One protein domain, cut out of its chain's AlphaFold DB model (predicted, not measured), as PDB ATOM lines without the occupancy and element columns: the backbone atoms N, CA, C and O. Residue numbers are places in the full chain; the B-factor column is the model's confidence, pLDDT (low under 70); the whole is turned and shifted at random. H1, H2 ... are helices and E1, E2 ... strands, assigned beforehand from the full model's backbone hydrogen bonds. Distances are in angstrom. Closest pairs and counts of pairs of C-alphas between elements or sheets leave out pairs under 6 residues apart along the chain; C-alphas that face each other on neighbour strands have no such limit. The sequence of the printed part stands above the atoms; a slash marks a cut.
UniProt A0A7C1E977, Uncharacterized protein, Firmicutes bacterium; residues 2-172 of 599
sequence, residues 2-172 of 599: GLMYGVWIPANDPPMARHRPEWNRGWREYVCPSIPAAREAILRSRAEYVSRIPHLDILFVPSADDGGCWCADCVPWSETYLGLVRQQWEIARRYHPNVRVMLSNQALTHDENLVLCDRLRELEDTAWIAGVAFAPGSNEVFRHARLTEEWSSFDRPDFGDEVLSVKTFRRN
ATOM      1  N   GLY A   2      42.505  64.549  -8.432       81.25
ATOM      2  CA  GLY A   2      41.676  65.616  -7.849       81.25
ATOM      3  C   GLY A   2      40.347  65.076  -7.308       81.25
ATOM      4  O   GLY A   2      40.039  63.901  -7.501       81.25
ATOM      5  N   LEU A   3      39.568  65.930  -6.640       88.38
ATOM      6  CA  LEU A   3      38.183  65.633  -6.261       88.38
ATOM      7  C   LEU A   3      37.339  65.421  -7.531       88.38
ATOM      8  O   LEU A   3      37.427  66.238  -8.444       88.38
ATOM      9  N   MET A   4      36.552  64.343  -7.577       90.88
ATOM     10  CA  MET A   4      35.610  64.050  -8.666       90.88
ATOM     11  C   MET A   4      34.173  64.209  -8.174       90.88
ATOM     12  O   MET A   4      33.867  63.867  -7.030       90.88
ATOM     13  N   TYR A   5      33.287  64.673  -9.050       92.38
ATOM     14  CA  TYR A   5      31.866  64.844  -8.772       92.38
ATOM     15  C   TYR A   5      31.048  63.804  -9.530       92.38
ATOM     16  O   TYR A   5      31.140  63.687 -10.755       92.38
ATOM     17  N   GLY A   6      30.227  63.055  -8.799       93.44
ATOM     18  CA  GLY A   6      29.356  62.041  -9.374       93.44
ATOM     19  C   GLY A   6      27.892  62.217  -8.997       93.44
ATOM     20  O   GLY A   6      27.573  62.865  -8.003       93.44
ATOM     21  N   VAL A   7      27.008  61.618  -9.793       93.25
ATOM     22  CA  VAL A   7      25.570  61.536  -9.507       93.25
ATOM     23  C   VAL A   7      25.113  60.084  -9.577       93.25
ATOM     24  O   VAL A   7      25.463  59.376 -10.520       93.25
ATOM     25  N   TRP A   8      24.335  59.653  -8.585       92.44
ATOM     26  CA  TRP A   8      23.665  58.356  -8.578       92.44
ATOM     27  C   TRP A   8      22.265  58.502  -9.174       92.44
ATOM     28  O   TRP A   8      21.500  59.362  -8.735       92.44
ATOM     29  N   ILE A   9      21.939  57.713 -10.199       89.88
ATOM     30  CA  ILE A   9      20.613  57.716 -10.837       89.88
ATOM     31  C   ILE A   9      20.267  56.278 -11.247       89.88
ATOM     32  O   ILE A   9      21.040  55.697 -12.011       89.88
ATOM     33  N   PRO A  10      19.115  55.706 -10.837       88.75
ATOM     34  CA  PRO A  10      18.716  54.355 -11.236       88.75
ATOM     35  C   PRO A  10      18.655  54.169 -12.752       88.75
ATOM     36  O   PRO A  10      18.395  55.117 -13.498       88.75
ATOM     37  N   ALA A  11      18.831  52.941 -13.242       90.12
ATOM     38  CA  ALA A  11      18.887  52.681 -14.680       90.12
ATOM     39  C   ALA A  11      17.591  53.057 -15.431       90.12
ATOM     40  O   ALA A  11      17.666  53.622 -16.523       90.12
ATOM     41  N   ASN A  12      16.413  52.780 -14.861       88.00
ATOM     42  CA  ASN A  12      15.117  52.839 -15.553       88.00
ATOM     43  C   ASN A  12      13.995  53.520 -14.750       88.00
ATOM     44  O   ASN A  12      12.827  53.155 -14.889       88.00
ATOM     45  N   ASP A  13      14.338  54.539 -13.965       84.06
ATOM     46  CA  ASP A  13      13.375  55.381 -13.243       84.06
ATOM     47  C   ASP A  13      13.212  56.770 -13.903       84.06
ATOM     48  O   ASP A  13      14.061  57.648 -13.711       84.06
ATOM     49  N   PRO A  14      12.206  56.997 -14.770       81.44
ATOM     50  CA  PRO A  14      11.813  58.329 -15.210       81.44
ATOM     51  C   PRO A  14      10.712  58.892 -14.287       81.44
ATOM     52  O   PRO A  14       9.633  58.301 -14.215       81.44
ATOM     53  N   PRO A  15      10.883  60.085 -13.688       72.00
ATOM     54  CA  PRO A  15       9.913  60.656 -12.745       72.00
ATOM     55  C   PRO A  15       8.461  60.730 -13.256       72.00
ATOM     56  O   PRO A  15       7.531  60.386 -12.538       72.00
ATOM     57  N   MET A  16       8.238  61.123 -14.519       64.88
ATOM     58  CA  MET A  16       6.880  61.227 -15.095       64.88
ATOM     59  C   MET A  16       6.240  59.874 -15.453       64.88
ATOM     60  O   MET A  16       5.071  59.820 -15.834       64.88
ATOM     61  N   ALA A  17       7.012  58.790 -15.410       62.97
ATOM     62  CA  ALA A  17       6.620  57.487 -15.926       62.97
ATOM     63  C   ALA A  17       5.993  56.566 -14.874       62.97
ATOM     64  O   ALA A  17       5.270  55.644 -15.246       62.97
ATOM     65  N   ARG A  18       6.185  56.866 -13.582       63.22
ATOM     66  CA  ARG A  18       5.608  56.117 -12.451       63.22
ATOM     67  C   ARG A  18       4.065  56.083 -12.448       63.22
ATOM     68  O   ARG A  18       3.461  55.327 -11.701       63.22
ATOM     69  N   HIS A  19       3.414  56.859 -13.322       66.94
ATOM     70  CA  HIS A  19       1.954  56.923 -13.479       66.94
ATOM     71  C   HIS A  19       1.417  56.285 -14.775       66.94
ATOM     72  O   HIS A  19       0.248  56.486 -15.101       66.94
ATOM     73  N   ARG A  20       2.245  55.562 -15.545       83.44
ATOM     74  CA  ARG A  20       1.863  54.962 -16.839       83.44
ATOM     75  C   ARG A  20       1.894  53.433 -16.787       83.44
ATOM     76  O   ARG A  20       2.949  52.843 -17.036       83.44
ATOM     77  N   PRO A  21       0.758  52.771 -16.499       83.06
ATOM     78  CA  PRO A  21       0.690  51.313 -16.430       83.06
ATOM     79  C   PRO A  21       1.149  50.625 -17.721       83.06
ATOM     80  O   PRO A  21       1.729  49.548 -17.667       83.06
ATOM     81  N   GLU A  22       0.954  51.255 -18.884       87.69
ATOM     82  CA  GLU A  22       1.349  50.711 -20.186       87.69
ATOM     83  C   GLU A  22       2.869  50.649 -20.402       87.69
ATOM     84  O   GLU A  22       3.333  50.013 -21.348       87.69
ATOM     85  N   TRP A  23       3.653  51.313 -19.549       88.69
ATOM     86  CA  TRP A  23       5.118  51.272 -19.565       88.69
ATOM     87  C   TRP A  23       5.695  50.284 -18.550       88.69
ATOM     88  O   TRP A  23       6.914  50.125 -18.464       88.69
ATOM     89  N   ASN A  24       4.832  49.591 -17.814       84.38
ATOM     90  CA  ASN A  24       5.209  48.632 -16.797       84.38
ATOM     91  C   ASN A  24       4.807  47.217 -17.243       84.38
ATOM     92  O   ASN A  24       3.704  46.994 -17.735       84.38
ATOM     93  N   ARG A  25       5.709  46.244 -17.087       81.44
ATOM     94  CA  ARG A  25       5.429  44.818 -17.353       81.44
ATOM     95  C   ARG A  25       5.248  43.994 -16.075       81.44
ATOM     96  O   ARG A  25       5.514  42.799 -16.069       81.44
ATOM     97  N   GLY A  26       4.774  44.640 -15.014       63.25
ATOM     98  CA  GLY A  26       4.439  44.030 -13.730       63.25
ATOM     99  C   GLY A  26       5.565  44.042 -12.697       63.25
ATOM    100  O   GLY A  26       5.475  43.283 -11.741       63.25
ATOM    101  N   TRP A  27       6.608  44.867 -12.860       59.91
ATOM    102  CA  TRP A  27       7.748  44.892 -11.936       59.91
ATOM    103  C   TRP A  27       7.907  46.257 -11.257       59.91
ATOM    104  O   TRP A  27       8.454  47.185 -11.851       59.91
ATOM    105  N   ARG A  28       7.446  46.358  -9.998       65.62
ATOM    106  CA  ARG A  28       7.612  47.526  -9.096       65.62
ATOM    107  C   ARG A  28       7.132  48.845  -9.734       65.62
ATOM    108  O   ARG A  28       6.312  48.812 -10.644       65.62
ATOM    109  N   GLU A  29       7.566  50.009  -9.245       68.12
ATOM    110  CA  GLU A  29       7.154  51.329  -9.773       68.12
ATOM    111  C   GLU A  29       7.929  51.772 -11.037       68.12
ATOM    112  O   GLU A  29       7.680  52.853 -11.577       68.12
ATOM    113  N   TYR A  30       8.858  50.947 -11.537       77.00
ATOM    114  CA  TYR A  30       9.762  51.284 -12.646       77.00
ATOM    115  C   TYR A  30       9.209  50.900 -14.011       77.00
ATOM    116  O   TYR A  30       8.271  50.115 -14.144       77.00
ATOM    117  N   VAL A  31       9.819  51.451 -15.063       87.50
ATOM    118  CA  VAL A  31       9.376  51.186 -16.434       87.50
ATOM    119  C   VAL A  31      10.282  50.223 -17.176       87.50
ATOM    120  O   VAL A  31      11.498  50.184 -16.987       87.50
ATOM    121  N   CYS A  32       9.673  49.445 -18.059       90.75
ATOM    122  CA  CYS A  32      10.352  48.430 -18.842       90.75
ATOM    123  C   CYS A  32      11.124  49.067 -20.017       90.75
ATOM    124  O   CYS A  32      10.494  49.609 -20.929       90.75
ATOM    125  N   PRO A  33      12.468  48.979 -20.071       92.25
ATOM    126  CA  PRO A  33      13.256  49.558 -21.160       92.25
ATOM    127  C   PRO A  33      13.131  48.798 -22.493       92.25
ATOM    128  O   PRO A  33      13.646  49.282 -23.505       92.25
ATOM    129  N   SER A  34      12.458  47.638 -22.533       92.38
ATOM    130  CA  SER A  34      12.099  46.985 -23.802       92.38
ATOM    131  C   SER A  34      10.918  47.666 -24.501       92.38
ATOM    132  O   SER A  34      10.746  47.511 -25.709       92.38
ATOM    133  N   ILE A  35      10.122  48.465 -23.778       93.25
ATOM    134  CA  ILE A  35       9.033  49.253 -24.359       93.25
ATOM    135  C   ILE A  35       9.637  50.524 -24.974       93.25
ATOM    136  O   ILE A  35      10.175  51.351 -24.233       93.25
ATOM    137  N   PRO A  36       9.527  50.748 -26.299       94.31
ATOM    138  CA  PRO A  36      10.215  51.859 -26.963       94.31
ATOM    139  C   PRO A  36       9.898  53.236 -26.366       94.31
ATOM    140  O   PRO A  36      10.810  54.021 -26.118       94.31
ATOM    141  N   ALA A  37       8.623  53.506 -26.066       92.94
ATOM    142  CA  ALA A  37       8.193  54.771 -25.468       92.94
ATOM    143  C   ALA A  37       8.750  54.978 -24.046       92.94
ATOM    144  O   ALA A  37       9.155  56.084 -23.693       92.94
ATOM    145  N   ALA A  38       8.821  53.910 -23.246       92.19
ATOM    146  CA  ALA A  38       9.405  53.952 -21.910       92.19
ATOM    147  C   ALA A  38      10.921  54.180 -21.975       92.19
ATOM    148  O   ALA A  38      11.449  55.036 -21.268       92.19
ATOM    149  N   ARG A  39      11.619  53.480 -22.879       93.88
ATOM    150  CA  ARG A  39      13.054  53.676 -23.126       93.88
ATOM    151  C   ARG A  39      13.363  55.106 -23.548       93.88
ATOM    152  O   ARG A  39      14.293  55.714 -23.026       93.88
ATOM    153  N   GLU A  40      12.561  55.670 -24.447       94.50
ATOM    154  CA  GLU A  40      12.696  57.066 -24.858       94.50
ATOM    155  C   GLU A  40      12.503  58.026 -23.675       94.50
ATOM    156  O   GLU A  40      13.271  58.978 -23.522       94.50
ATOM    157  N   ALA A  41      11.527  57.761 -22.800       92.62
ATOM    158  CA  ALA A  41      11.299  58.556 -21.597       92.62
ATOM    159  C   ALA A  41      12.473  58.479 -20.603       92.62
ATOM    160  O   ALA A  41      12.874  59.519 -20.075       92.62
ATOM    161  N   ILE A  42      13.064  57.291 -20.399       93.19
ATOM    162  CA  ILE A  42      14.289  57.115 -19.597       93.19
ATOM    163  C   ILE A  42      15.395  58.017 -20.156       93.19
ATOM    164  O   ILE A  42      15.910  58.884 -19.451       93.19
ATOM    165  N   LEU A  43      15.727  57.857 -21.441       95.31
ATOM    166  CA  LEU A  43      16.826  58.583 -22.086       95.31
ATOM    167  C   LEU A  43      16.601  60.101 -22.083       95.31
ATOM    168  O   LEU A  43      17.527  60.866 -21.810       95.31
ATOM    169  N   ARG A  44      15.364  60.547 -22.324       94.12
ATOM    170  CA  ARG A  44      14.982  61.962 -22.259       94.12
ATOM    171  C   ARG A  44      15.164  62.535 -20.858       94.12
ATOM    172  O   ARG A  44      15.731  63.613 -20.720       94.12
ATOM    173  N   SER A  45      14.729  61.801 -19.833       92.12
ATOM    174  CA  SER A  45      14.939  62.187 -18.439       92.12
ATOM    175  C   SER A  45      16.431  62.322 -18.127       92.12
ATOM    176  O   SER A  45      16.835  63.310 -17.518       92.12
ATOM    177  N   ARG A  46      17.278  61.395 -18.600       93.19
ATOM    178  CA  ARG A  46      18.732  61.500 -18.391       93.19
ATOM    179  C   ARG A  46      19.329  62.721 -19.070       93.19
ATOM    180  O   ARG A  46      20.113  63.415 -18.433       93.19
ATOM    181  N   ALA A  47      18.921  63.023 -20.303       94.81
ATOM    182  CA  ALA A  47      19.344  64.238 -20.999       94.81
ATOM    183  C   ALA A  47      18.973  65.504 -20.212       94.81
ATOM    184  O   ALA A  47      19.811  66.389 -20.044       94.81
ATOM    185  N   GLU A  48      17.750  65.570 -19.683       93.25
ATOM    186  CA  GLU A  48      17.300  66.699 -18.869       93.25
ATOM    187  C   GLU A  48      18.154  66.859 -17.605       93.25
ATOM    188  O   GLU A  48      18.672  67.952 -17.368       93.25
ATOM    189  N   TYR A  49      18.369  65.779 -16.846       91.69
ATOM    190  CA  TYR A  49      19.173  65.814 -15.622       91.69
ATOM    191  C   TYR A  49      20.616  66.245 -15.889       91.69
ATOM    192  O   TYR A  49      21.075  67.240 -15.331       91.69
ATOM    193  N   VAL A  50      21.330  65.548 -16.779       94.56
ATOM    194  CA  VAL A  50      22.760  65.814 -17.004       94.56
ATOM    195  C   VAL A  50      23.014  67.177 -17.653       94.56
ATOM    196  O   VAL A  50      24.061  67.765 -17.405       94.56
ATOM    197  N   SER A  51      22.058  67.718 -18.423       95.56
ATOM    198  CA  SER A  51      22.170  69.061 -19.017       95.56
ATOM    199  C   SER A  51      22.104  70.199 -17.996       95.56
ATOM    200  O   SER A  51      22.579  71.299 -18.272       95.56
ATOM    201  N   ARG A  52      21.501  69.949 -16.825       95.12
ATOM    202  CA  ARG A  52      21.336  70.936 -15.747       95.12
ATOM    203  C   ARG A  52      22.443  70.872 -14.702       95.12
ATOM    204  O   ARG A  52      22.587  71.811 -13.924       95.12
ATOM    205  N   ILE A  53      23.212  69.785 -14.672       94.06
ATOM    206  CA  ILE A  53      24.365  69.639 -13.785       94.06
ATOM    207  C   ILE A  53      25.533  70.434 -14.393       94.06
ATOM    208  O   ILE A  53      25.875  70.178 -15.546       94.06
ATOM    209  N   PRO A  54      26.165  71.377 -13.663       94.06
ATOM    210  CA  PRO A  54      27.247  72.199 -14.215       94.06
ATOM    211  C   PRO A  54      28.497  71.409 -14.618       94.06
ATOM    212  O   PRO A  54      29.168  71.766 -15.581       94.06
ATOM    213  N   HIS A  55      28.820  70.353 -13.871       94.62
ATOM    214  CA  HIS A  55      29.989  69.511 -14.099       94.62
ATOM    215  C   HIS A  55      29.748  68.107 -13.544       94.62
ATOM    216  O   HIS A  55      29.248  67.970 -12.426       94.62
ATOM    217  N   LEU A  56      30.093  67.082 -14.323       96.25
ATOM    218  CA  LEU A  56      29.918  65.684 -13.950       96.25
ATOM    219  C   LEU A  56      31.111  64.844 -14.423       96.25
ATOM    220  O   LEU A  56      31.345  64.723 -15.626       96.25
ATOM    221  N   ASP A  57      31.823  64.224 -13.482       96.88
ATOM    222  CA  ASP A  57      32.920  63.291 -13.763       96.88
ATOM    223  C   ASP A  57      32.422  61.846 -13.846       96.88
ATOM    224  O   ASP A  57      32.874  61.075 -14.695       96.88
ATOM    225  N   ILE A  58      31.484  61.475 -12.966       97.19
ATOM    226  CA  ILE A  58      30.992  60.102 -12.820       97.19
ATOM    227  C   ILE A  58      29.464  60.062 -12.866       97.19
ATOM    228  O   ILE A  58      28.781  60.617 -12.012       97.19
ATOM    229  N   LEU A  59      28.904  59.334 -13.824       97.06
ATOM    230  CA  LEU A  59      27.505  58.916 -13.783       97.06
ATOM    231  C   LEU A  59      27.437  57.528 -13.135       97.06
ATOM    232  O   LEU A  59      27.873  56.551 -13.736       97.06
ATOM    233  N   PHE A  60      26.926  57.427 -11.912       95.81
ATOM    234  CA  PHE A  60      26.764  56.153 -11.215       95.81
ATOM    235  C   PHE A  60      25.359  55.600 -11.463       95.81
ATOM    236  O   PHE A  60      24.365  56.210 -11.068       95.81
ATOM    237  N   VAL A  61      25.277  54.452 -12.139       95.12
ATOM    238  CA  VAL A  61      24.004  53.825 -12.508       95.12
ATOM    239  C   VAL A  61      23.921  52.439 -11.872       95.12
ATOM    240  O   VAL A  61      24.584  51.531 -12.365       95.12
ATOM    241  N   PRO A  62      23.147  52.221 -10.797       90.81
ATOM    242  CA  PRO A  62      22.965  50.889 -10.225       90.81
ATOM    243  C   PRO A  62      22.184  49.972 -11.172       90.81
ATOM    244  O   PRO A  62      21.320  50.426 -11.929       90.81
ATOM    245  N   SER A  63      22.472  48.671 -11.111       87.94
ATOM    246  CA  SER A  63      21.719  47.641 -11.835       87.94
ATOM    247  C   SER A  63      20.357  47.339 -11.211       87.94
ATOM    248  O   SER A  63      19.473  46.878 -11.930       87.94
ATOM    249  N   ALA A  64      20.171  47.591  -9.910       80.19
ATOM    250  CA  ALA A  64      18.921  47.319  -9.204       80.19
ATOM    251  C   ALA A  64      18.587  48.377  -8.132       80.19
ATOM    252  O   ALA A  64      18.819  49.564  -8.361       80.19
ATOM    253  N   ASP A  65      18.038  47.933  -6.988       72.44
ATOM    254  CA  ASP A  65      17.429  48.734  -5.917       72.44
ATOM    255  C   ASP A  65      16.077  49.313  -6.339       72.44
ATOM    256  O   ASP A  65      15.076  48.588  -6.351       72.44
ATOM    257  N   ASP A  66      16.117  50.556  -6.807       63.62
ATOM    258  CA  ASP A  66      15.052  51.324  -7.436       63.62
ATOM    259  C   ASP A  66      15.166  51.279  -8.975       63.62
ATOM    260  O   ASP A  66      14.794  52.193  -9.706       63.62
ATOM    261  N   GLY A  67      15.781  50.230  -9.505       64.81
ATOM    262  CA  GLY A  67      15.937  50.002 -10.932       64.81
ATOM    263  C   GLY A  67      15.891  48.514 -11.243       64.81
ATOM    264  O   GLY A  67      15.867  47.683 -10.339       64.81
ATOM    265  N   GLY A  68      15.849  48.164 -12.522       81.31
ATOM    266  CA  GLY A  68      15.739  46.775 -12.962       81.31
ATOM    267  C   GLY A  68      14.474  46.489 -13.757       81.31
ATOM    268  O   GLY A  68      13.433  47.122 -13.568       81.31
ATOM    269  N   CYS A  69      14.553  45.512 -14.657       84.69
ATOM    270  CA  CYS A  69      13.378  44.911 -15.268       84.69
ATOM    271  C   CYS A  69      13.639  43.434 -15.560       84.69
ATOM    272  O   CYS A  69      14.466  43.101 -16.400       84.69
ATOM    273  N   TRP A  70      12.869  42.565 -14.911       81.12
ATOM    274  CA  TRP A  70      13.022  41.110 -15.006       81.12
ATOM    275  C   TRP A  70      11.975  40.461 -15.917       81.12
ATOM    276  O   TRP A  70      11.669  39.276 -15.806       81.12
ATOM    277  N   CYS A  71      11.369  41.244 -16.816       85.88
ATOM    278  CA  CYS A  71      10.443  40.691 -17.800       85.88
ATOM    279  C   CYS A  71      11.197  39.888 -18.873       85.88
ATOM    280  O   CYS A  71      12.373  40.138 -19.133       85.88
ATOM    281  N   ALA A  72      10.486  38.984 -19.553       88.88
ATOM    282  CA  ALA A  72      11.052  38.096 -20.574       88.88
ATOM    283  C   ALA A  72      11.824  38.816 -21.701       88.88
ATOM    284  O   ALA A  72      12.721  38.228 -22.288       88.88
ATOM    285  N   ASP A  73      11.499  40.081 -21.987       91.50
ATOM    286  CA  ASP A  73      12.162  40.871 -23.036       91.50
ATOM    287  C   ASP A  73      13.428  41.594 -22.549       91.50
ATOM    288  O   ASP A  73      14.152  42.170 -23.357       91.50
ATOM    289  N   CYS A  74      13.637  41.672 -21.233       90.44
ATOM    290  CA  CYS A  74      14.775  42.363 -20.628       90.44
ATOM    291  C   CYS A  74      15.820  41.397 -20.069       90.44
ATOM    292  O   CYS A  74      16.949  41.829 -19.861       90.44
ATOM    293  N   VAL A  75      15.467  40.130 -19.832       89.12
ATOM    294  CA  VAL A  75      16.410  39.107 -19.365       89.12
ATOM    295  C   VAL A  75      17.231  38.513 -20.529       89.12
ATOM    296  O   VAL A  75      16.650  38.252 -21.584       89.12
ATOM    297  N   PRO A  76      18.547  38.262 -20.367       91.69
ATOM    298  CA  PRO A  76      19.364  38.557 -19.183       91.69
ATOM    299  C   PRO A  76      19.477  40.064 -18.913       91.69
ATOM    300  O   PRO A  76      19.809  40.854 -19.805       91.69
ATOM    301  N   TRP A  77      19.168  40.473 -17.680       91.12
ATOM    302  CA  TRP A  77      19.027  41.883 -17.318       91.12
ATOM    303  C   TRP A  77      20.335  42.640 -17.514       91.12
ATOM    304  O   TRP A  77      20.317  43.770 -17.997       91.12
ATOM    305  N   SER A  78      21.470  42.010 -17.238       93.19
ATOM    306  CA  SER A  78      22.809  42.580 -17.380       93.19
ATOM    307  C   SER A  78      23.109  43.047 -18.802       93.19
ATOM    308  O   SER A  78      23.763  44.077 -18.978       93.19
ATOM    309  N   GLU A  79      22.585  42.366 -19.828       94.69
ATOM    310  CA  GLU A  79      22.729  42.801 -21.224       94.69
ATOM    311  C   GLU A  79      21.898  44.054 -21.505       94.69
ATOM    312  O   GLU A  79      22.402  45.053 -22.034       94.69
ATOM    313  N   THR A  80      20.624  44.023 -21.105       94.88
ATOM    314  CA  THR A  80      19.707  45.161 -21.247       94.88
ATOM    315  C   THR A  80      20.224  46.382 -20.488       94.88
ATOM    316  O   THR A  80      20.230  47.491 -21.030       94.88
ATOM    317  N   TYR A  81      20.695  46.175 -19.260       95.19
ATOM    318  CA  TYR A  81      21.302  47.170 -18.390       95.19
ATOM    319  C   TYR A  81      22.534  47.788 -19.047       95.19
ATOM    320  O   TYR A  81      22.556  49.003 -19.243       95.19
ATOM    321  N   LEU A  82      23.513  46.987 -19.481       96.06
ATOM    322  CA  LEU A  82      24.742  47.504 -20.088       96.06
ATOM    323  C   LEU A  82      24.451  48.327 -21.354       96.06
ATOM    324  O   LEU A  82      24.985  49.426 -21.525       96.06
ATOM    325  N   GLY A  83      23.545  47.846 -22.214       95.50
ATOM    326  CA  GLY A  83      23.128  48.569 -23.417       95.50
ATOM    327  C   GLY A  83      22.380  49.871 -23.114       95.50
ATOM    328  O   GLY A  83      22.593  50.889 -23.777       95.50
ATOM    329  N   LEU A  84      21.508  49.870 -22.102       96.19
ATOM    330  CA  LEU A  84      20.796  51.066 -21.655       96.19
ATOM    331  C   LEU A  84      21.763  52.096 -21.056       96.19
ATOM    332  O   LEU A  84      21.709  53.271 -21.414       96.19
ATOM    333  N   VAL A  85      22.676  51.659 -20.193       96.81
ATOM    334  CA  VAL A  85      23.686  52.514 -19.566       96.81
ATOM    335  C   VAL A  85      24.618  53.130 -20.609       96.81
ATOM    336  O   VAL A  85      24.903  54.327 -20.543       96.81
ATOM    337  N   ARG A  86      25.023  52.367 -21.632       97.31
ATOM    338  CA  ARG A  86      25.828  52.894 -22.742       97.31
ATOM    339  C   ARG A  86      25.130  54.056 -23.455       97.31
ATOM    340  O   ARG A  86      25.786  55.047 -23.772       97.31
ATOM    341  N   GLN A  87      23.815  53.971 -23.668       97.44
ATOM    342  CA  GLN A  87      23.023  55.062 -24.253       97.44
ATOM    343  C   GLN A  87      22.933  56.276 -23.318       97.44
ATOM    344  O   GLN A  87      23.007  57.416 -23.778       97.44
ATOM    345  N   GLN A  88      22.811  56.055 -22.005       97.19
ATOM    346  CA  GLN A  88      22.817  57.140 -21.018       97.19
ATOM    347  C   GLN A  88      24.171  57.864 -20.983       97.19
ATOM    348  O   GLN A  88      24.204  59.095 -20.969       97.19
ATOM    349  N   TRP A  89      25.284  57.131 -21.068       97.75
ATOM    350  CA  TRP A  89      26.618  57.721 -21.198       97.75
ATOM    351  C   TRP A  89      26.771  58.558 -22.471       97.75
ATOM    352  O   TRP A  89      27.285  59.675 -22.420       97.75
ATOM    353  N   GLU A  90      26.286  58.071 -23.619       97.56
ATOM    354  CA  GLU A  90      26.341  58.826 -24.880       97.56
ATOM    355  C   GLU A  90      25.592  60.150 -24.831       97.56
ATOM    356  O   GLU A  90      25.929  61.074 -25.576       97.56
ATOM    357  N   ILE A  91      24.561  60.231 -23.995       97.31
ATOM    358  CA  ILE A  91      23.830  61.460 -23.716       97.31
ATOM    359  C   ILE A  91      24.658  62.339 -22.779       97.31
ATOM    360  O   ILE A  91      24.912  63.495 -23.113       97.31
ATOM    361  N   ALA A  92      25.127  61.790 -21.654       97.56
ATOM    362  CA  ALA A  92      25.904  62.522 -20.657       97.56
ATOM    363  C   ALA A  92      27.162  63.166 -21.259       97.56
ATOM    364  O   ALA A  92      27.401  64.354 -21.044       97.56
ATOM    365  N   ARG A  93      27.906  62.440 -22.104       97.56
ATOM    366  CA  ARG A  93      29.154  62.931 -22.710       97.56
ATOM    367  C   ARG A  93      28.980  64.117 -23.663       97.56
ATOM    368  O   ARG A  93      29.950  64.803 -23.963       97.56
ATOM    369  N   ARG A  94      27.758  64.375 -24.154       97.38
ATOM    370  CA  ARG A  94      27.461  65.567 -24.979       97.38
ATOM    371  C   ARG A  94      27.525  66.852 -24.160       97.38
ATOM    372  O   ARG A  94      27.814  67.903 -24.720       97.38
ATOM    373  N   TYR A  95      27.241  66.752 -22.864       97.12
ATOM    374  CA  TYR A  95      27.277  67.862 -21.914       97.12
ATOM    375  C   TYR A  95      28.569  67.849 -21.089       97.12
ATOM    376  O   TYR A  95      29.108  68.907 -20.780       97.12
ATOM    377  N   HIS A  96      29.098  66.655 -20.803       97.44
ATOM    378  CA  HIS A  96      30.271  66.425 -19.959       97.44
ATOM    379  C   HIS A  96      31.289  65.531 -20.689       97.44
ATOM    380  O   HIS A  96      31.272  64.319 -20.496       97.44
ATOM    381  N   PRO A  97      32.176  66.075 -21.545       96.44
ATOM    382  CA  PRO A  97      33.001  65.277 -22.467       96.44
ATOM    383  C   PRO A  97      33.884  64.197 -21.825       96.44
ATOM    384  O   PRO A  97      34.188  63.201 -22.475       96.44
ATOM    385  N   ASN A  98      34.274  64.388 -20.562       95.75
ATOM    386  CA  ASN A  98      35.143  63.473 -19.816       95.75
ATOM    387  C   ASN A  98      34.375  62.553 -18.854       95.75
ATOM    388  O   ASN A  98      35.006  61.827 -18.088       95.75
ATOM    389  N   VAL A  99      33.035  62.593 -18.862       97.81
ATOM    390  CA  VAL A  99      32.227  61.775 -17.955       97.81
ATOM    391  C   VAL A  99      32.472  60.292 -18.217       97.81
ATOM    392  O   VAL A  99      32.464  59.832 -19.364       97.81
ATOM    393  N   ARG A 100      32.655  59.533 -17.142       97.81
ATOM    394  CA  ARG A 100      32.687  58.069 -17.155       97.81
ATOM    395  C   ARG A 100      31.523  57.518 -16.345       97.81
ATOM    396  O   ARG A 100      30.861  58.247 -15.610       97.81
ATOM    397  N   VAL A 101      31.254  56.229 -16.487       97.88
ATOM    398  CA  VAL A 101      30.162  55.556 -15.788       97.88
ATOM    399  C   VAL A 101      30.693  54.620 -14.722       97.88
ATOM    400  O   VAL A 101      31.513  53.756 -15.016       97.88
ATOM    401  N   MET A 102      30.179  54.748 -13.504       97.69
ATOM    402  CA  MET A 102      30.290  53.689 -12.506       97.69
ATOM    403  C   MET A 102      29.122  52.723 -12.718       97.69
ATOM    404  O   MET A 102      27.960  53.124 -12.620       97.69
ATOM    405  N   LEU A 103      29.429  51.475 -13.061       97.19
ATOM    406  CA  LEU A 103      28.450  50.392 -13.088       97.19
ATOM    407  C   LEU A 103      28.268  49.844 -11.674       97.19
ATOM    408  O   LEU A 103      29.057  50.130 -10.776       97.19
ATOM    409  N   SER A 104      27.258  49.018 -11.462       93.81
ATOM    410  CA  SER A 104      27.107  48.270 -10.219       93.81
ATOM    411  C   SER A 104      26.444  46.940 -10.504       93.81
ATOM    412  O   SER A 104      25.706  46.819 -11.479       93.81
ATOM    413  N   ASN A 105      26.734  45.956  -9.662       91.31
ATOM    414  CA  ASN A 105      26.063  44.667  -9.686       91.31
ATOM    415  C   ASN A 105      25.018  44.515  -8.573       91.31
ATOM    416  O   ASN A 105      24.740  43.402  -8.119       91.31
ATOM    417  N   GLN A 106      24.473  45.629  -8.078       87.19
ATOM    418  CA  GLN A 106      23.447  45.653  -7.036       87.19
ATOM    419  C   GLN A 106      22.305  44.703  -7.396       87.19
ATOM    420  O   GLN A 106      21.752  44.791  -8.492       87.19
ATOM    421  N   ALA A 107      21.991  43.795  -6.471       79.25
ATOM    422  CA  ALA A 107      20.981  42.742  -6.600       79.25
ATOM    423  C   ALA A 107      21.004  41.923  -7.911       79.25
ATOM    424  O   ALA A 107      19.987  41.336  -8.268       79.25
ATOM    425  N   LEU A 108      22.133  41.875  -8.628       83.50
ATOM    426  CA  LEU A 108      22.321  40.891  -9.690       83.50
ATOM    427  C   LEU A 108      22.574  39.526  -9.064       83.50
ATOM    428  O   LEU A 108      23.305  39.406  -8.076       83.50
ATOM    429  N   THR A 109      22.009  38.489  -9.669       79.94
ATOM    430  CA  THR A 109      22.355  37.113  -9.328       79.94
ATOM    431  C   THR A 109      23.738  36.728  -9.799       79.94
ATOM    432  O   THR A 109      24.383  37.442 -10.563       79.94
ATOM    433  N   HIS A 110      24.188  35.552  -9.360       82.75
ATOM    434  CA  HIS A 110      25.434  34.979  -9.844       82.75
ATOM    435  C   HIS A 110      25.478  34.864 -11.371       82.75
ATOM    436  O   HIS A 110      26.454  35.276 -11.992       82.75
ATOM    437  N   ASP A 111      24.420  34.331 -11.981       84.94
ATOM    438  CA  ASP A 111      24.385  34.129 -13.429       84.94
ATOM    439  C   ASP A 111      24.378  35.473 -14.169       84.94
ATOM    440  O   ASP A 111      25.122  35.652 -15.132       84.94
ATOM    441  N   GLU A 112      23.639  36.465 -13.664       88.38
ATOM    442  CA  GLU A 112      23.688  37.841 -14.166       88.38
ATOM    443  C   GLU A 112      25.083  38.471 -14.001       88.38
ATOM    444  O   GLU A 112      25.585  39.110 -14.924       88.38
ATOM    445  N   ASN A 113      25.778  38.232 -12.884       90.62
ATOM    446  CA  ASN A 113      27.163  38.669 -12.687       90.62
ATOM    447  C   ASN A 113      28.122  38.050 -13.710       90.62
ATOM    448  O   ASN A 113      29.006  38.752 -14.216       90.62
ATOM    449  N   LEU A 114      27.962  36.760 -14.027       91.69
ATOM    450  CA  LEU A 114      28.742  36.098 -15.073       91.69
ATOM    451  C   LEU A 114      28.459  36.725 -16.440       91.69
ATOM    452  O   LEU A 114      29.406  37.099 -17.130       91.69
ATOM    453  N   VAL A 115      27.184  36.930 -16.786       95.19
ATOM    454  CA  VAL A 115      26.780  37.595 -18.036       95.19
ATOM    455  C   VAL A 115      27.369  39.005 -18.120       95.19
ATOM    456  O   VAL A 115      27.954  39.362 -19.143       95.19
ATOM    457  N   LEU A 116      27.281  39.804 -17.053       95.50
ATOM    458  CA  LEU A 116      27.881  41.138 -16.996       95.50
ATOM    459  C   LEU A 116      29.391  41.076 -17.259       95.50
ATOM    460  O   LEU A 116      29.902  41.815 -18.101       95.50
ATOM    461  N   CYS A 117      30.111  40.187 -16.570       96.88
ATOM    462  CA  CYS A 117      31.555  40.035 -16.740       96.88
ATOM    463  C   CYS A 117      31.932  39.576 -18.156       96.88
ATOM    464  O   CYS A 117      32.904  40.080 -18.719       96.88
ATOM    465  N   ASP A 118      31.171  38.648 -18.736       97.50
ATOM    466  CA  ASP A 118      31.371  38.152 -20.098       97.50
ATOM    467  C   ASP A 118      31.193  39.280 -21.117       97.50
ATOM    468  O   ASP A 118      32.089  39.522 -21.928       97.50
ATOM    469  N   ARG A 119      30.113  40.061 -21.003       96.56
ATOM    470  CA  ARG A 119      29.866  41.209 -21.884       96.56
ATOM    471  C   ARG A 119      30.927  42.292 -21.741       96.56
ATOM    472  O   ARG A 119      31.354  42.846 -22.747       96.56
ATOM    473  N   LEU A 120      31.408  42.564 -20.527       97.12
ATOM    474  CA  LEU A 120      32.510  43.506 -20.317       97.12
ATOM    475  C   LEU A 120      33.819  43.043 -20.979       97.12
ATOM    476  O   LEU A 120      34.584  43.891 -21.431       97.12
ATOM    477  N   ARG A 121      34.080  41.728 -21.072       96.06
ATOM    478  CA  ARG A 121      35.261  41.183 -21.775       96.06
ATOM    479  C   ARG A 121      35.164  41.309 -23.295       96.06
ATOM    480  O   ARG A 121      36.195  41.364 -23.957       96.06
ATOM    481  N   GLU A 122      33.952  41.339 -23.837       95.56
ATOM    482  CA  GLU A 122      33.698  41.457 -25.277       95.56
ATOM    483  C   GLU A 122      33.725  42.906 -25.789       95.56
ATOM    484  O   GLU A 122      33.809  43.125 -26.997       95.56
ATOM    485  N   LEU A 123      33.647  43.905 -24.902       93.75
ATOM    486  CA  LEU A 123      33.683  45.311 -25.301       93.75
ATOM    487  C   LEU A 123      35.053  45.694 -25.878       93.75
ATOM    488  O   LEU A 123      36.075  45.598 -25.205       93.75
ATOM    489  N   GLU A 124      35.055  46.236 -27.098       89.81
ATOM    490  CA  GLU A 124      36.262  46.803 -27.719       89.81
ATOM    491  C   GLU A 124      36.720  48.107 -27.040       89.81
ATOM    492  O   GLU A 124      37.912  48.410 -27.013       89.81
ATOM    493  N   ASP A 125      35.775  48.882 -26.489       90.94
ATOM    494  CA  ASP A 125      36.021  50.149 -25.796       90.94
ATOM    495  C   ASP A 125      35.355  50.166 -24.414       90.94
ATOM    496  O   ASP A 125      34.125  50.211 -24.281       90.94
ATOM    497  N   THR A 126      36.196  50.181 -23.382       94.38
ATOM    498  CA  THR A 126      35.806  50.297 -21.974       94.38
ATOM    499  C   THR A 126      36.216  51.633 -21.352       94.38
ATOM    500  O   THR A 126      36.001  51.827 -20.161       94.38
ATOM    501  N   ALA A 127      36.771  52.584 -22.116       94.12
ATOM    502  CA  ALA A 127      37.283  53.852 -21.575       94.12
ATOM    503  C   ALA A 127      36.185  54.732 -20.952       94.12
ATOM    504  O   ALA A 127      36.453  55.595 -20.111       94.12
ATOM    505  N   TRP A 128      34.936  54.504 -21.359       96.69
ATOM    506  CA  TRP A 128      33.756  55.149 -20.799       96.69
ATOM    507  C   TRP A 128      33.333  54.593 -19.433       96.69
ATOM    508  O   TRP A 128      32.511  55.214 -18.760       96.69
ATOM    509  N   ILE A 129      33.881  53.452 -19.012       97.94
ATOM    510  CA  ILE A 129      33.588  52.795 -17.738       97.94
ATOM    511  C   ILE A 129      34.649  53.234 -16.723       97.94
ATOM    512  O   ILE A 129      35.848  53.116 -16.954       97.94
ATOM    513  N   ALA A 130      34.203  53.779 -15.596       97.06
ATOM    514  CA  ALA A 130      35.056  54.114 -14.461       97.06
ATOM    515  C   ALA A 130      35.364  52.890 -13.589       97.06
ATOM    516  O   ALA A 130      36.419  52.846 -12.977       97.06
ATOM    517  N   GLY A 131      34.440  51.931 -13.527       97.69
ATOM    518  CA  GLY A 131      34.568  50.694 -12.764       97.69
ATOM    519  C   GLY A 131      33.213  50.029 -12.538       97.69
ATOM    520  O   GLY A 131      32.185  50.504 -13.034       97.69
ATOM    521  N   VAL A 132      33.219  48.940 -11.771       97.81
ATOM    522  CA  VAL A 132      32.015  48.275 -11.260       97.81
ATOM    523  C   VAL A 132      32.010  48.361  -9.739       97.81
ATOM    524  O   VAL A 132      32.992  48.006  -9.092       97.81
ATOM    525  N   ALA A 133      30.901  48.806  -9.162       96.00
ATOM    526  CA  ALA A 133      30.691  48.819  -7.725       96.00
ATOM    527  C   ALA A 133      30.105  47.476  -7.252       96.00
ATOM    528  O   ALA A 133      29.027  47.084  -7.702       96.00
ATOM    529  N   PHE A 134      30.802  46.796  -6.339       93.81
ATOM    530  CA  PHE A 134      30.333  45.610  -5.628       93.81
ATOM    531  C   PHE A 134      29.353  46.026  -4.529       93.81
ATOM    532  O   PHE A 134      29.765  46.485  -3.460       93.81
ATOM    533  N   ALA A 135      28.065  45.923  -4.831       89.44
ATOM    534  CA  ALA A 135      27.008  46.705  -4.199       89.44
ATOM    535  C   ALA A 135      26.157  45.920  -3.173       89.44
ATOM    536  O   ALA A 135      26.325  44.705  -3.005       89.44
ATOM    537  N   PRO A 136      25.206  46.571  -2.469       83.50
ATOM    538  CA  PRO A 136      24.258  45.864  -1.614       83.50
ATOM    539  C   PRO A 136      23.473  44.803  -2.398       83.50
ATOM    540  O   PRO A 136      23.076  44.998  -3.545       83.50
ATOM    541  N   GLY A 137      23.250  43.637  -1.796       74.88
ATOM    542  CA  GLY A 137      22.600  42.515  -2.486       74.88
ATOM    543  C   GLY A 137      23.463  41.817  -3.547       74.88
ATOM    544  O   GLY A 137      23.045  40.788  -4.055       74.88
ATOM    545  N   SER A 138      24.672  42.306  -3.839       74.81
ATOM    546  CA  SER A 138      25.654  41.629  -4.706       74.81
ATOM    547  C   SER A 138      26.452  40.554  -3.982       74.81
ATOM    548  O   SER A 138      27.198  39.787  -4.588       74.81
ATOM    549  N   ASN A 139      26.332  40.513  -2.656       67.75
ATOM    550  CA  ASN A 139      26.866  39.423  -1.877       67.75
ATOM    551  C   ASN A 139      25.985  38.188  -2.095       67.75
ATOM    552  O   ASN A 139      25.007  37.988  -1.384       67.75
ATOM    553  N   GLU A 140      26.347  37.364  -3.076       65.44
ATOM    554  CA  GLU A 140      25.647  36.122  -3.448       65.44
ATOM    555  C   GLU A 140      25.557  35.104  -2.299       65.44
ATOM    556  O   GLU A 140      24.774  34.165  -2.362       65.44
ATOM    557  N   VAL A 141      26.318  35.303  -1.215       53.56
ATOM    558  CA  VAL A 141      26.226  34.507   0.025       53.56
ATOM    559  C   VAL A 141      25.039  34.915   0.888       53.56
ATOM    560  O   VAL A 141      24.773  34.288   1.915       53.56
ATOM    561  N   PHE A 142      24.390  36.028   0.543       58.06
ATOM    562  CA  PHE A 142      23.395  36.644   1.385       58.06
ATOM    563  C   PHE A 142      22.012  36.059   1.115       58.06
ATOM    564  O   PHE A 142      21.326  36.353   0.136       58.06
ATOM    565  N   ARG A 143      21.621  35.198   2.045       55.91
ATOM    566  CA  ARG A 143      20.470  34.298   1.978       55.91
ATOM    567  C   ARG A 143      19.171  34.931   2.499       55.91
ATOM    568  O   ARG A 143      18.150  34.266   2.559       55.91
ATOM    569  N   HIS A 144      19.178  36.225   2.835       52.44
ATOM    570  CA  HIS A 144      17.965  36.992   3.169       52.44
ATOM    571  C   HIS A 144      17.832  38.255   2.329       52.44
ATOM    572  O   HIS A 144      17.380  39.287   2.835       52.44
ATOM    573  N   ALA A 145      18.305  38.200   1.078       45.62
ATOM    574  CA  ALA A 145      18.181  39.307   0.146       45.62
ATOM    575  C   ALA A 145      16.753  39.866   0.188       45.62
ATOM    576  O   ALA A 145      15.790  39.141   0.457       45.62
ATOM    577  N   ARG A 146      16.657  41.187  -0.003       53.91
ATOM    578  CA  ARG A 146      15.404  41.952  -0.026       53.91
ATOM    579  C   ARG A 146      14.315  41.136  -0.736       53.91
ATOM    580  O   ARG A 146      14.630  40.425  -1.684       53.91
ATOM    581  N   LEU A 147      13.045  41.296  -0.336       45.44
ATOM    582  CA  LEU A 147      11.833  40.649  -0.905       45.44
ATOM    583  C   LEU A 147      11.737  40.657  -2.451       45.44
ATOM    584  O   LEU A 147      10.863  40.042  -3.052       45.44
ATOM    585  N   THR A 148      12.648  41.370  -3.090       44.22
ATOM    586  CA  THR A 148      12.814  41.648  -4.494       44.22
ATOM    587  C   THR A 148      13.612  40.527  -5.183       44.22
ATOM    588  O   THR A 148      14.724  40.719  -5.658       44.22
ATOM    589  N   GLU A 149      12.981  39.356  -5.209       50.41
ATOM    590  CA  GLU A 149      12.764  38.513  -6.396       50.41
ATOM    591  C   GLU A 149      13.831  37.598  -7.014       50.41
ATOM    592  O   GLU A 149      13.436  36.812  -7.876       50.41
ATOM    593  N   GLU A 150      15.080  37.529  -6.554       51.28
ATOM    594  CA  GLU A 150      15.975  36.451  -7.012       51.28
ATOM    595  C   GLU A 150      16.591  35.630  -5.876       51.28
ATOM    596  O   GLU A 150      17.342  36.107  -5.030       51.28
ATOM    597  N   TRP A 151      16.235  34.346  -5.884       57.44
ATOM    598  CA  TRP A 151      16.523  33.372  -4.837       57.44
ATOM    599  C   TRP A 151      17.740  32.491  -5.134       57.44
ATOM    600  O   TRP A 151      18.011  31.554  -4.393       57.44
ATOM    601  N   SER A 152      18.467  32.746  -6.224       55.97
ATOM    602  CA  SER A 152      19.562  31.870  -6.660       55.97
ATOM    603  C   SER A 152      20.782  31.899  -5.733       55.97
ATOM    604  O   SER A 152      21.605  30.993  -5.803       55.97
ATOM    605  N   SER A 153      20.877  32.861  -4.803       56.50
ATOM    606  CA  SER A 153      21.867  32.832  -3.711       56.50
ATOM    607  C   SER A 153      21.744  31.573  -2.853       56.50
ATOM    608  O   SER A 153      22.737  31.015  -2.388       56.50
ATOM    609  N   PHE A 154      20.521  31.081  -2.674       61.19
ATOM    610  CA  PHE A 154      20.273  29.831  -1.981       61.19
ATOM    611  C   PHE A 154      20.717  28.593  -2.770       61.19
ATOM    612  O   PHE A 154      21.004  27.564  -2.168       61.19
ATOM    613  N   ASP A 155      20.803  28.690  -4.096       62.16
ATOM    614  CA  ASP A 155      21.273  27.603  -4.959       62.16
ATOM    615  C   ASP A 155      22.814  27.567  -5.036       62.16
ATOM    616  O   ASP A 155      23.388  26.711  -5.708       62.16
ATOM    617  N   ARG A 156      23.502  28.500  -4.357       68.19
ATOM    618  CA  ARG A 156      24.965  28.637  -4.342       68.19
ATOM    619  C   ARG A 156      25.534  28.667  -2.919       68.19
ATOM    620  O   ARG A 156      26.157  29.650  -2.500       68.19
ATOM    621  N   PRO A 157      25.328  27.588  -2.136       58.84
ATOM    622  CA  PRO A 157      25.781  27.530  -0.752       58.84
ATOM    623  C   PRO A 157      27.311  27.527  -0.622       58.84
ATOM    624  O   PRO A 157      27.832  27.857   0.445       58.84
ATOM    625  N   ASP A 158      28.022  27.212  -1.708       58.25
ATOM    626  CA  ASP A 158      29.478  27.176  -1.820       58.25
ATOM    627  C   ASP A 158      30.146  28.545  -1.672       58.25
ATOM    628  O   ASP A 158      31.325  28.600  -1.328       58.25
ATOM    629  N   PHE A 159      29.412  29.647  -1.848       65.94
ATOM    630  CA  PHE A 159      29.974  30.978  -1.644       65.94
ATOM    631  C   PHE A 159      30.172  31.364  -0.171       65.94
ATOM    632  O   PHE A 159      30.617  32.472   0.094       65.94
ATOM    633  N   GLY A 160      29.904  30.485   0.799       61.34
ATOM    634  CA  GLY A 160      30.013  30.774   2.233       61.34
ATOM    635  C   GLY A 160      31.336  31.427   2.677       61.34
ATOM    636  O   GLY A 160      32.339  30.745   2.809       61.34
ATOM    637  N   ASP A 161      31.293  32.752   2.887       60.91
ATOM    638  CA  ASP A 161      32.120  33.653   3.724       60.91
ATOM    639  C   ASP A 161      31.932  35.095   3.216       60.91
ATOM    640  O   ASP A 161      31.703  35.300   2.027       60.91
ATOM    641  N   GLU A 162      32.031  36.118   4.078       71.31
ATOM    642  CA  GLU A 162      31.856  37.548   3.704       71.31
ATOM    643  C   GLU A 162      32.795  38.021   2.576       71.31
ATOM    644  O   GLU A 162      32.589  39.078   1.989       71.31
ATOM    645  N   VAL A 163      33.819  37.224   2.266       79.12
ATOM    646  CA  VAL A 163      34.874  37.505   1.292       79.12
ATOM    647  C   VAL A 163      34.757  36.706  -0.010       79.12
ATOM    648  O   VAL A 163      35.293  37.114  -1.041       79.12
ATOM    649  N   LEU A 164      34.102  35.543  -0.001       81.00
ATOM    650  CA  LEU A 164      34.211  34.608  -1.124       81.00
ATOM    651  C   LEU A 164      33.427  35.088  -2.357       81.00
ATOM    652  O   LEU A 164      33.893  34.893  -3.483       81.00
ATOM    653  N   SER A 165      32.311  35.793  -2.161       82.69
ATOM    654  CA  SER A 165      31.554  36.434  -3.247       82.69
ATOM    655  C   SER A 165      32.367  37.523  -3.946       82.69
ATOM    656  O   SER A 165      32.562  37.448  -5.157       82.69
ATOM    657  N   VAL A 166      32.935  38.482  -3.203       88.88
ATOM    658  CA  VAL A 166      33.760  39.550  -3.797       88.88
ATOM    659  C   VAL A 166      35.007  38.988  -4.482       88.88
ATOM    660  O   VAL A 166      35.347  39.403  -5.589       88.88
ATOM    661  N   LYS A 167      35.652  37.975  -3.890       89.69
ATOM    662  CA  LYS A 167      36.802  37.290  -4.494       89.69
ATOM    663  C   LYS A 167      36.428  36.594  -5.804       89.69
ATOM    664  O   LYS A 167      37.194  36.648  -6.767       89.69
ATOM    665  N   THR A 168      35.271  35.935  -5.846       87.75
ATOM    666  CA  THR A 168      34.765  35.282  -7.061       87.75
ATOM    667  C   THR A 168      34.431  36.314  -8.126       87.75
ATOM    668  O   THR A 168      34.865  36.170  -9.268       87.75
ATOM    669  N   PHE A 169      33.728  37.383  -7.754       91.62
ATOM    670  CA  PHE A 169      33.395  38.464  -8.672       91.62
ATOM    671  C   PHE A 169      34.662  39.089  -9.271       91.62
ATOM    672  O   PHE A 169      34.791  39.157 -10.492       91.62
ATOM    673  N   ARG A 170      35.663  39.416  -8.439       94.44
ATOM    674  CA  ARG A 170      36.961  39.930  -8.908       94.44
ATOM    675  C   ARG A 170      37.665  38.974  -9.870       94.44
ATOM    676  O   ARG A 170      38.295  39.429 -10.816       94.44
ATOM    677  N   ARG A 171      37.575  37.659  -9.649       94.00
ATOM    678  CA  ARG A 171      38.170  36.656 -10.548       94.00
ATOM    679  C   ARG A 171      37.506  36.637 -11.929       94.00
ATOM    680  O   ARG A 171      38.189  36.342 -12.907       94.00
ATOM    681  N   ASN A 172      36.203  36.899 -12.000       94.25
ATOM    682  CA  ASN A 172      35.443  36.883 -13.251       94.25
ATOM    683  C   ASN A 172      35.483  38.224 -13.997       94.25
ATOM    684  O   ASN A 172      35.401  38.230 -15.231       94.25
TER     685      ASN A 172
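AT A GLANCE: This is residues 2 to 172 of the 599 residues of an uncharacterized protein of Firmicutes bacterium (UniProt A0A7C1E977). What shape does the model show? A small twisted sheet of four parallel strands, E1 to E4, has the long helix H2 packed along one face, with H1 packed on residues 87 to 95 of H2 and H3 on residues 77 to 82. The loop of residues 135 to 151 leads away to the short H4, and H5 folds back near H3 and E4. What is it made of? The printed part has 171 residues with five named helices and four named strands, in the order E1 H1 E2 H2 E3 H3 E4 H4 H5; the sheet runs E1 E2 E3 E4. The class is mixed, helices and strands, with under half of the residues in named elements; the whole is compact, with a radius of gyration of the C-alphas of 16.1 A and spans of 46 by 44 by 27 A.

IN THESE COORDINATES: Where do the elements begin? E1, residues 6 to 8, begins with C-alpha 6 at (29.356, 62.041, -9.374). H1, residues 36 to 52, is 24.8 A long from first to last C-alpha, and E2 is residues 58 to 60. What follows? H2, residues 77 to 95, is 27.6 A long, E3, residues 100 to 104, 13.2 A, H3, residues 110 to 122, 18.7 A, and E4, residues 129 to 134, 14.5 A. After H4, residues 152 to 155, H5, residues 164 to 172, ends with C-alpha 172 at (35.443, 36.883, -13.251).

HOW THE PARTS SIT: How are the strands joined? N 7 and O 58 of E1 and E2 are 3.0 A apart, N 59 and O 100 of E2 and E3 2.9 A, and N 130 and O 101 of E3 and E4 2.8 A, each within hydrogen-bond range. E1 H1 E2, E2 H2 E3 and E3 H3 E4 are strand-helix-strand units, parallel neighbour strands with a helix between, each with a right-handed crossover. Where are the helices? H2 is on one face of the sheet, two layers, at a height over the sheet of 9.4 A. With residues 87 to 95 alone it touches H1 at a steep tilt of 39 degrees, closest at the C-alphas of Val 50 and Ala 92, 5.8 A; with residues 77 to 82 alone it touches H3, closest at those of Ser 78 and Leu 116, 5.3 A. H5 only grazes the sheet, and H4 touches no helix. Are the helix backbones complete? Every O i to N i+4 pair is within hydrogen-bond range in H3 and H5, against 12 of 13 in H1 and 13 of 15 in H2; H4 is too short for such a pair.

THE WHOLE: How large is it? The two C-alphas farthest apart, those of Pro 54 and Asp 158, are 46.8 A apart. The printed part has no cut, and the links E1 to H1, E2 to H2 and E4 to H4 are long. Where is confidence low? The mean pLDDT of the printed part is 85.0, and residues 16 to 19, 26 to 29, 66 to 67 and 139 to 161 are under 70.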